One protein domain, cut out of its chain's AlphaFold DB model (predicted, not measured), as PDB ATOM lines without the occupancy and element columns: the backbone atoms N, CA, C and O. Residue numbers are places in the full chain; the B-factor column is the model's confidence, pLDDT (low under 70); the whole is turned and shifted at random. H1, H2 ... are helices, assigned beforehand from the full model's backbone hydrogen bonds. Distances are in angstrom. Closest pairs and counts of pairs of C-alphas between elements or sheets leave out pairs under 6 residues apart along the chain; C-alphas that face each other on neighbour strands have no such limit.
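What this domain is: This is residues 589 to 640 of the 645 residues of an uncharacterized protein of Rhizopus stolonifer (UniProt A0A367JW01). Three helices make an open, elongated frame: H1 and H2 are its two long sides, running opposite ways with a gap between them, and H3 crosses one end, packing on H1 with residues 631 to 635. At the other end, residues 607 to 612, between H1 and H2, stick out. The printed part has 52 residues, with H1, H2 and H3 in that order along the chain and no named strand; the class is all helix. It is only just loose, close to compact, with a radius of gyration of the C-alphas of 11.9 A and spans of 32 by 19 by 17 A.

How they stand to each other: H1, residues 589 to 606, and H2, residues 613 to 625, are close but not clearly touching. Their closest C-alphas, those of Arg 606 and Gln 613, are 7.3 A apart. The two helices run opposite ways at a shallow tilt of 14 degrees, 13.3 A centre to centre. H3, residues 629 to 640, is only just apart from H2, at a closest C-alpha distance of 8.2 A. H3 touches H1 with residues 631 to 635 alone, and H1 touches H3 with residues 592 to 596 alone. Their closest C-alphas, those of Cys 592 and Thr 635, are 5.1 A apart. H1 and H3 run the same way at a steep tilt of 69 degrees, only just short of about perpendicular. Every O i to N i+4 pair is within hydrogen-bond range in H2 and H3, and 13 of 14 are in H1.

Where its parts are: H1 begins at C-alpha 589 (25.154, -29.138, -12.966) and is 25.6 A from first to last C-alpha. H2 begins at C-alpha 613 (36.522, -53.513, -20.869) and is 17.8 A long by the same measure. H3 measures 16.9 A and ends at C-alpha 640 (15.828, -37.676, -20.924).

The domain as a whole: The two C-alphas farthest apart, those of Lys 589 and Gln 611, are 33.4 A apart. The printed part has no cut. The link from H1 to H2 is short, and that from H2 to H3 is tight. The mean pLDDT of the printed part is 70.5, and 24 residues are under 70: 604 to 618, 620, 631 and 634 to 640.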
ATOM      1  N   LYS A 589      25.035 -29.200 -11.498       80.12
ATOM      2  CA  LYS A 589      25.154 -29.138 -12.966       80.12
ATOM      3  C   LYS A 589      26.575 -29.479 -13.422       80.12
ATOM      4  O   LYS A 589      26.758 -30.258 -14.359       80.12
ATOM      5  N   MET A 590      27.587 -28.978 -12.709       82.81
ATOM      6  CA  MET A 590      28.992 -29.308 -12.971       82.81
ATOM      7  C   MET A 590      29.295 -30.800 -12.755       82.81
ATOM      8  O   MET A 590      29.995 -31.414 -13.567       82.81
ATOM      9  N   ALA A 591      28.757 -31.409 -11.694       81.31
ATOM     10  CA  ALA A 591      28.931 -32.832 -11.397       81.31
ATOM     11  C   ALA A 591      28.215 -33.733 -12.419       81.31
ATOM     12  O   ALA A 591      28.801 -34.722 -12.874       81.31
ATOM     13  N   CYS A 592      26.995 -33.371 -12.828       79.81
ATOM     14  CA  CYS A 592      26.243 -34.071 -13.873       79.81
ATOM     15  C   CYS A 592      27.006 -34.011 -15.205       79.81
ATOM     16  O   CYS A 592      27.306 -35.046 -15.796       79.81
ATOM     17  N   SER A 593      27.439 -32.818 -15.628       81.19
ATOM     18  CA  SER A 593      28.237 -32.633 -16.850       81.19
ATOM     19  C   SER A 593      29.555 -33.423 -16.826       81.19
ATOM     20  O   SER A 593      29.910 -34.108 -17.790       81.19
ATOM     21  N   SER A 594      30.258 -33.419 -15.688       82.94
ATOM     22  CA  SER A 594      31.486 -34.205 -15.507       82.94
ATOM     23  C   SER A 594      31.221 -35.708 -15.629       82.94
ATOM     24  O   SER A 594      31.971 -36.425 -16.295       82.94
ATOM     25  N   THR A 595      30.129 -36.187 -15.033       81.12
ATOM     26  CA  THR A 595      29.702 -37.587 -15.122       81.12
ATOM     27  C   THR A 595      29.404 -37.984 -16.563       81.12
ATOM     28  O   THR A 595      29.951 -38.976 -17.050       81.12
ATOM     29  N   LEU A 596      28.594 -37.196 -17.268       82.06
ATOM     30  CA  LEU A 596      28.228 -37.449 -18.661       82.06
ATOM     31  C   LEU A 596      29.453 -37.444 -19.582       82.06
ATOM     32  O   LEU A 596      29.592 -38.313 -20.444       82.06
ATOM     33  N   THR A 597      30.411 -36.552 -19.328       82.94
ATOM     34  CA  THR A 597      31.699 -36.515 -20.035       82.94
ATOM     35  C   THR A 597      32.472 -37.814 -19.852       82.94
ATOM     36  O   THR A 597      32.996 -38.381 -20.816       82.94
ATOM     37  N   ILE A 598      32.525 -38.323 -18.621       80.81
ATOM     38  CA  ILE A 598      33.163 -39.601 -18.316       80.81
ATOM     39  C   ILE A 598      32.440 -40.742 -19.052       80.81
ATOM     40  O   ILE A 598      33.104 -41.563 -19.692       80.81
ATOM     41  N   MET A 599      31.105 -40.782 -19.010       77.62
ATOM     42  CA  MET A 599      30.298 -41.810 -19.682       77.62
ATOM     43  C   MET A 599      30.529 -41.822 -21.198       77.62
ATOM     44  O   MET A 599      30.784 -42.885 -21.772       77.62
ATOM     45  N   GLU A 600      30.561 -40.658 -21.845       80.94
ATOM     46  CA  GLU A 600      30.789 -40.572 -23.287       80.94
ATOM     47  C   GLU A 600      32.186 -41.059 -23.694       80.94
ATOM     48  O   GLU A 600      32.350 -41.792 -24.677       80.94
ATOM     49  N   GLN A 601      33.211 -40.703 -22.915       80.19
ATOM     50  CA  GLN A 601      34.573 -41.188 -23.144       80.19
ATOM     51  C   GLN A 601      34.673 -42.714 -23.022       80.19
ATOM     52  O   GLN A 601      35.471 -43.337 -23.734       80.19
ATOM     53  N   TYR A 602      33.883 -43.332 -22.139       73.25
ATOM     54  CA  TYR A 602      33.809 -44.788 -22.022       73.25
ATOM     55  C   TYR A 602      33.026 -45.428 -23.172       73.25
ATOM     56  O   TYR A 602      33.488 -46.443 -23.699       73.25
ATOM     57  N   SER A 603      31.915 -44.831 -23.619       70.94
ATOM     58  CA  SER A 603      31.131 -45.335 -24.759       70.94
ATOM     59  C   SER A 603      31.965 -45.414 -26.043       70.94
ATOM     60  O   SER A 603      32.007 -46.449 -26.705       70.94
ATOM     61  N   LYS A 604      32.773 -44.390 -26.342       68.62
ATOM     62  CA  LYS A 604      33.661 -44.403 -27.526       68.62
ATOM     63  C   LYS A 604      34.736 -45.483 -27.465       68.62
ATOM     64  O   LYS A 604      35.131 -46.032 -28.491       68.62
ATOM     65  N   LYS A 605      35.206 -45.818 -26.260       65.50
ATOM     66  CA  LYS A 605      36.142 -46.932 -26.053       65.50
ATOM     67  C   LYS A 605      35.441 -48.282 -26.210       65.50
ATOM     68  O   LYS A 605      36.098 -49.218 -26.659       65.50
ATOM     69  N   ARG A 606      34.129 -48.357 -25.921       57.88
ATOM     70  CA  ARG A 606      33.282 -49.557 -26.027       57.88
ATOM     71  C   ARG A 606      33.365 -50.213 -27.401       57.88
ATOM     72  O   ARG A 606      33.625 -51.408 -27.461       57.88
ATOM     73  N   LYS A 607      33.293 -49.417 -28.476       58.47
ATOM     74  CA  LYS A 607      33.364 -49.885 -29.874       58.47
ATOM     75  C   LYS A 607      34.728 -50.494 -30.285       58.47
ATOM     76  O   LYS A 607      34.863 -50.913 -31.427       58.47
ATOM     77  N   ARG A 608      35.755 -50.541 -29.412       54.66
ATOM     78  CA  ARG A 608      37.134 -50.919 -29.803       54.66
ATOM     79  C   ARG A 608      37.777 -52.155 -29.143       54.66
ATOM     80  O   ARG A 608      38.874 -52.478 -29.577       54.66
ATOM     81  N   GLN A 609      37.197 -52.861 -28.154       52.47
ATOM     82  CA  GLN A 609      37.809 -54.108 -27.600       52.47
ATOM     83  C   GLN A 609      36.977 -54.781 -26.485       52.47
ATOM     84  O   GLN A 609      36.864 -54.217 -25.400       52.47
ATOM     85  N   ASP A 610      36.484 -56.010 -26.665       59.03
ATOM     86  CA  ASP A 610      35.477 -56.589 -25.749       59.03
ATOM     87  C   ASP A 610      35.988 -57.194 -24.420       59.03
ATOM     88  O   ASP A 610      35.266 -57.151 -23.425       59.03
ATOM     89  N   GLN A 611      37.229 -57.686 -24.303       52.03
ATOM     90  CA  GLN A 611      37.669 -58.362 -23.059       52.03
ATOM     91  C   GLN A 611      38.349 -57.454 -22.016       52.03
ATOM     92  O   GLN A 611      38.151 -57.632 -20.813       52.03
ATOM     93  N   TRP A 612      39.102 -56.427 -22.426       53.75
ATOM     94  CA  TRP A 612      39.755 -55.494 -21.483       53.75
ATOM     95  C   TRP A 612      38.762 -54.533 -20.800       53.75
ATOM     96  O   TRP A 612      39.057 -53.909 -19.776       53.75
ATOM     97  N   GLN A 613      37.550 -54.429 -21.344       56.81
ATOM     98  CA  GLN A 613      36.522 -53.513 -20.869       56.81
ATOM     99  C   GLN A 613      35.744 -54.012 -19.654       56.81
ATOM    100  O   GLN A 613      35.270 -53.176 -18.891       56.81
ATOM    101  N   ALA A 614      35.645 -55.323 -19.413       61.81
ATOM    102  CA  ALA A 614      34.871 -55.860 -18.288       61.81
ATOM    103  C   ALA A 614      35.408 -55.377 -16.925       61.81
ATOM    104  O   ALA A 614      34.658 -54.837 -16.114       61.81
ATOM    105  N   LYS A 615      36.734 -55.434 -16.712       65.56
ATOM    106  CA  LYS A 615      37.379 -54.912 -15.487       65.56
ATOM    107  C   LYS A 615      37.225 -53.396 -15.324       65.56
ATOM    108  O   LYS A 615      37.132 -52.901 -14.204       65.56
ATOM    109  N   LYS A 616      37.205 -52.637 -16.425       63.31
ATOM    110  CA  LYS A 616      36.970 -51.184 -16.381       63.31
ATOM    111  C   LYS A 616      35.507 -50.840 -16.114       63.31
ATOM    112  O   LYS A 616      35.264 -49.879 -15.393       63.31
ATOM    113  N   ARG A 617      34.561 -51.628 -16.640       59.06
ATOM    114  CA  ARG A 617      33.128 -51.514 -16.327       59.06
ATOM    115  C   ARG A 617      32.878 -51.752 -14.848       59.06
ATOM    116  O   ARG A 617      32.213 -50.930 -14.242       59.06
ATOM    117  N   GLN A 618      33.481 -52.787 -14.266       67.19
ATOM    118  CA  GLN A 618      33.357 -53.065 -12.836       67.19
ATOM    119  C   GLN A 618      33.898 -51.904 -11.987       67.19
ATOM    120  O   GLN A 618      33.181 -51.375 -11.147       67.19
ATOM    121  N   ARG A 619      35.094 -51.386 -12.309       73.06
ATOM    122  CA  ARG A 619      35.649 -50.187 -11.648       73.06
ATOM    123  C   ARG A 619      34.785 -48.936 -11.814       73.06
ATOM    124  O   ARG A 619      34.778 -48.079 -10.935       73.06
ATOM    125  N   TRP A 620      34.120 -48.770 -12.956       69.12
ATOM    126  CA  TRP A 620      33.219 -47.638 -13.162       69.12
ATOM    127  C   TRP A 620      31.905 -47.828 -12.412       69.12
ATOM    128  O   TRP A 620      31.469 -46.885 -11.778       69.12
ATOM    129  N   GLN A 621      31.316 -49.024 -12.415       73.38
ATOM    130  CA  GLN A 621      30.133 -49.335 -11.612       73.38
ATOM    131  C   GLN A 621      30.409 -49.124 -10.121       73.38
ATOM    132  O   GLN A 621      29.584 -48.526  -9.441       73.38
ATOM    133  N   GLU A 622      31.592 -49.507  -9.633       77.25
ATOM    134  CA  GLU A 622      32.044 -49.204  -8.271       77.25
ATOM    135  C   GLU A 622      32.083 -47.688  -8.026       77.25
ATOM    136  O   GLU A 622      31.495 -47.204  -7.063       77.25
ATOM    137  N   LYS A 623      32.691 -46.901  -8.923       77.50
ATOM    138  CA  LYS A 623      32.711 -45.430  -8.806       77.50
ATOM    139  C   LYS A 623      31.327 -44.793  -8.932       77.50
ATOM    140  O   LYS A 623      31.033 -43.847  -8.215       77.50
ATOM    141  N   TRP A 624      30.478 -45.299  -9.821       76.88
ATOM    142  CA  TRP A 624      29.114 -44.820 -10.010       76.88
ATOM    143  C   TRP A 624      28.277 -45.119  -8.777       76.88
ATOM    144  O   TRP A 624      27.548 -44.252  -8.322       76.88
ATOM    145  N   SER A 625      28.448 -46.294  -8.164       80.31
ATOM    146  CA  SER A 625      27.758 -46.653  -6.925       80.31
ATOM    147  C   SER A 625      28.086 -45.709  -5.761       80.31
ATOM    148  O   SER A 625      27.243 -45.524  -4.891       80.31
ATOM    149  N   GLN A 626      29.259 -45.059  -5.792       79.75
ATOM    150  CA  GLN A 626      29.672 -44.042  -4.818       79.75
ATOM    151  C   GLN A 626      29.049 -42.659  -5.071       79.75
ATOM    152  O   GLN A 626      29.107 -41.806  -4.188       79.75
ATOM    153  N   VAL A 627      28.465 -42.409  -6.251       74.25
ATOM    154  CA  VAL A 627      27.732 -41.163  -6.518       74.25
ATOM    155  C   VAL A 627      26.425 -41.182  -5.713       74.25
ATOM    156  O   VAL A 627      25.710 -42.188  -5.757       74.25
ATOM    157  N   PRO A 628      26.091 -40.110  -4.972       79.44
ATOM    158  CA  PRO A 628      24.824 -40.018  -4.252       79.44
ATOM    159  C   PRO A 628      23.613 -40.256  -5.159       79.44
ATOM    160  O   PRO A 628      23.575 -39.751  -6.280       79.44
ATOM    161  N   GLU A 629      22.613 -40.990  -4.668       78.06
ATOM    162  CA  GLU A 629      21.467 -41.429  -5.481       78.06
ATOM    163  C   GLU A 629      20.710 -40.262  -6.121       78.06
ATOM    164  O   GLU A 629      20.444 -40.293  -7.317       78.06
ATOM    165  N   PHE A 630      20.497 -39.172  -5.377       75.44
ATOM    166  CA  PHE A 630      19.839 -37.974  -5.903       75.44
ATOM    167  C   PHE A 630      20.581 -37.356  -7.103       75.44
ATOM    168  O   PHE A 630      19.944 -36.854  -8.023       75.44
ATOM    169  N   LEU A 631      21.922 -37.422  -7.141       69.25
ATOM    170  CA  LEU A 631      22.704 -36.958  -8.293       69.25
ATOM    171  C   LEU A 631      22.628 -37.940  -9.456       69.25
ATOM    172  O   LEU A 631      22.647 -37.504 -10.604       69.25
ATOM    173  N   LYS A 632      22.538 -39.249  -9.190       75.12
ATOM    174  CA  LYS A 632      22.323 -40.244 -10.247       75.12
ATOM    175  C   LYS A 632      20.975 -40.029 -10.914       75.12
ATOM    176  O   LYS A 632      20.925 -39.921 -12.134       75.12
ATOM    177  N   GLU A 633      19.914 -39.927 -10.116       74.31
ATOM    178  CA  GLU A 633      18.553 -39.679 -10.587       74.31
ATOM    179  C   GLU A 633      18.481 -38.382 -11.391       74.31
ATOM    180  O   GLU A 633      17.953 -38.389 -12.496       74.31
ATOM    181  N   ARG A 634      19.099 -37.299 -10.902       68.94
ATOM    182  CA  ARG A 634      19.166 -36.010 -11.607       68.94
ATOM    183  C   ARG A 634      19.968 -36.085 -12.905       68.94
ATOM    184  O   ARG A 634      19.501 -35.613 -13.933       68.94
ATOM    185  N   THR A 635      21.139 -36.725 -12.882       68.88
ATOM    186  CA  THR A 635      21.969 -36.902 -14.085       68.88
ATOM    187  C   THR A 635      21.202 -37.690 -15.143       68.88
ATOM    188  O   THR A 635      21.219 -37.316 -16.308       68.88
ATOM    189  N   ILE A 636      20.502 -38.757 -14.746       66.62
ATOM    190  CA  ILE A 636      19.674 -39.578 -15.639       66.62
ATOM    191  C   ILE A 636      18.427 -38.809 -16.100       66.62
ATOM    192  O   ILE A 636      18.014 -38.963 -17.249       66.62
ATOM    193  N   ALA A 637      17.853 -37.952 -15.252       60.00
ATOM    194  CA  ALA A 637      16.737 -37.087 -15.616       60.00
ATOM    195  C   ALA A 637      17.134 -36.064 -16.690       60.00
ATOM    196  O   ALA A 637      16.438 -35.921 -17.691       60.00
ATOM    197  N   ASP A 638      18.311 -35.450 -16.560       58.66
ATOM    198  CA  ASP A 638      18.894 -34.570 -17.583       58.66
ATOM    199  C   ASP A 638      19.314 -35.343 -18.853       58.66
ATOM    200  O   ASP A 638      19.581 -34.748 -19.902       58.66
ATOM    201  N   CYS A 639      19.351 -36.680 -18.790       56.03
ATOM    202  CA  CYS A 639      19.557 -37.552 -19.944       56.03
ATOM    203  C   CYS A 639      18.276 -37.907 -20.700       56.03
ATOM    204  O   CYS A 639      18.357 -38.561 -21.745       56.03
ATOM    205  N   HIS A 640      17.102 -37.466 -20.232       57.84
ATOM    206  CA  HIS A 640      15.828 -37.676 -20.924       57.84
ATOM    207  C   HIS A 640      15.737 -36.979 -22.290       57.84
ATOM    208  O   HIS A 640      14.826 -37.297 -23.051       57.84
TER     209      HIS A 640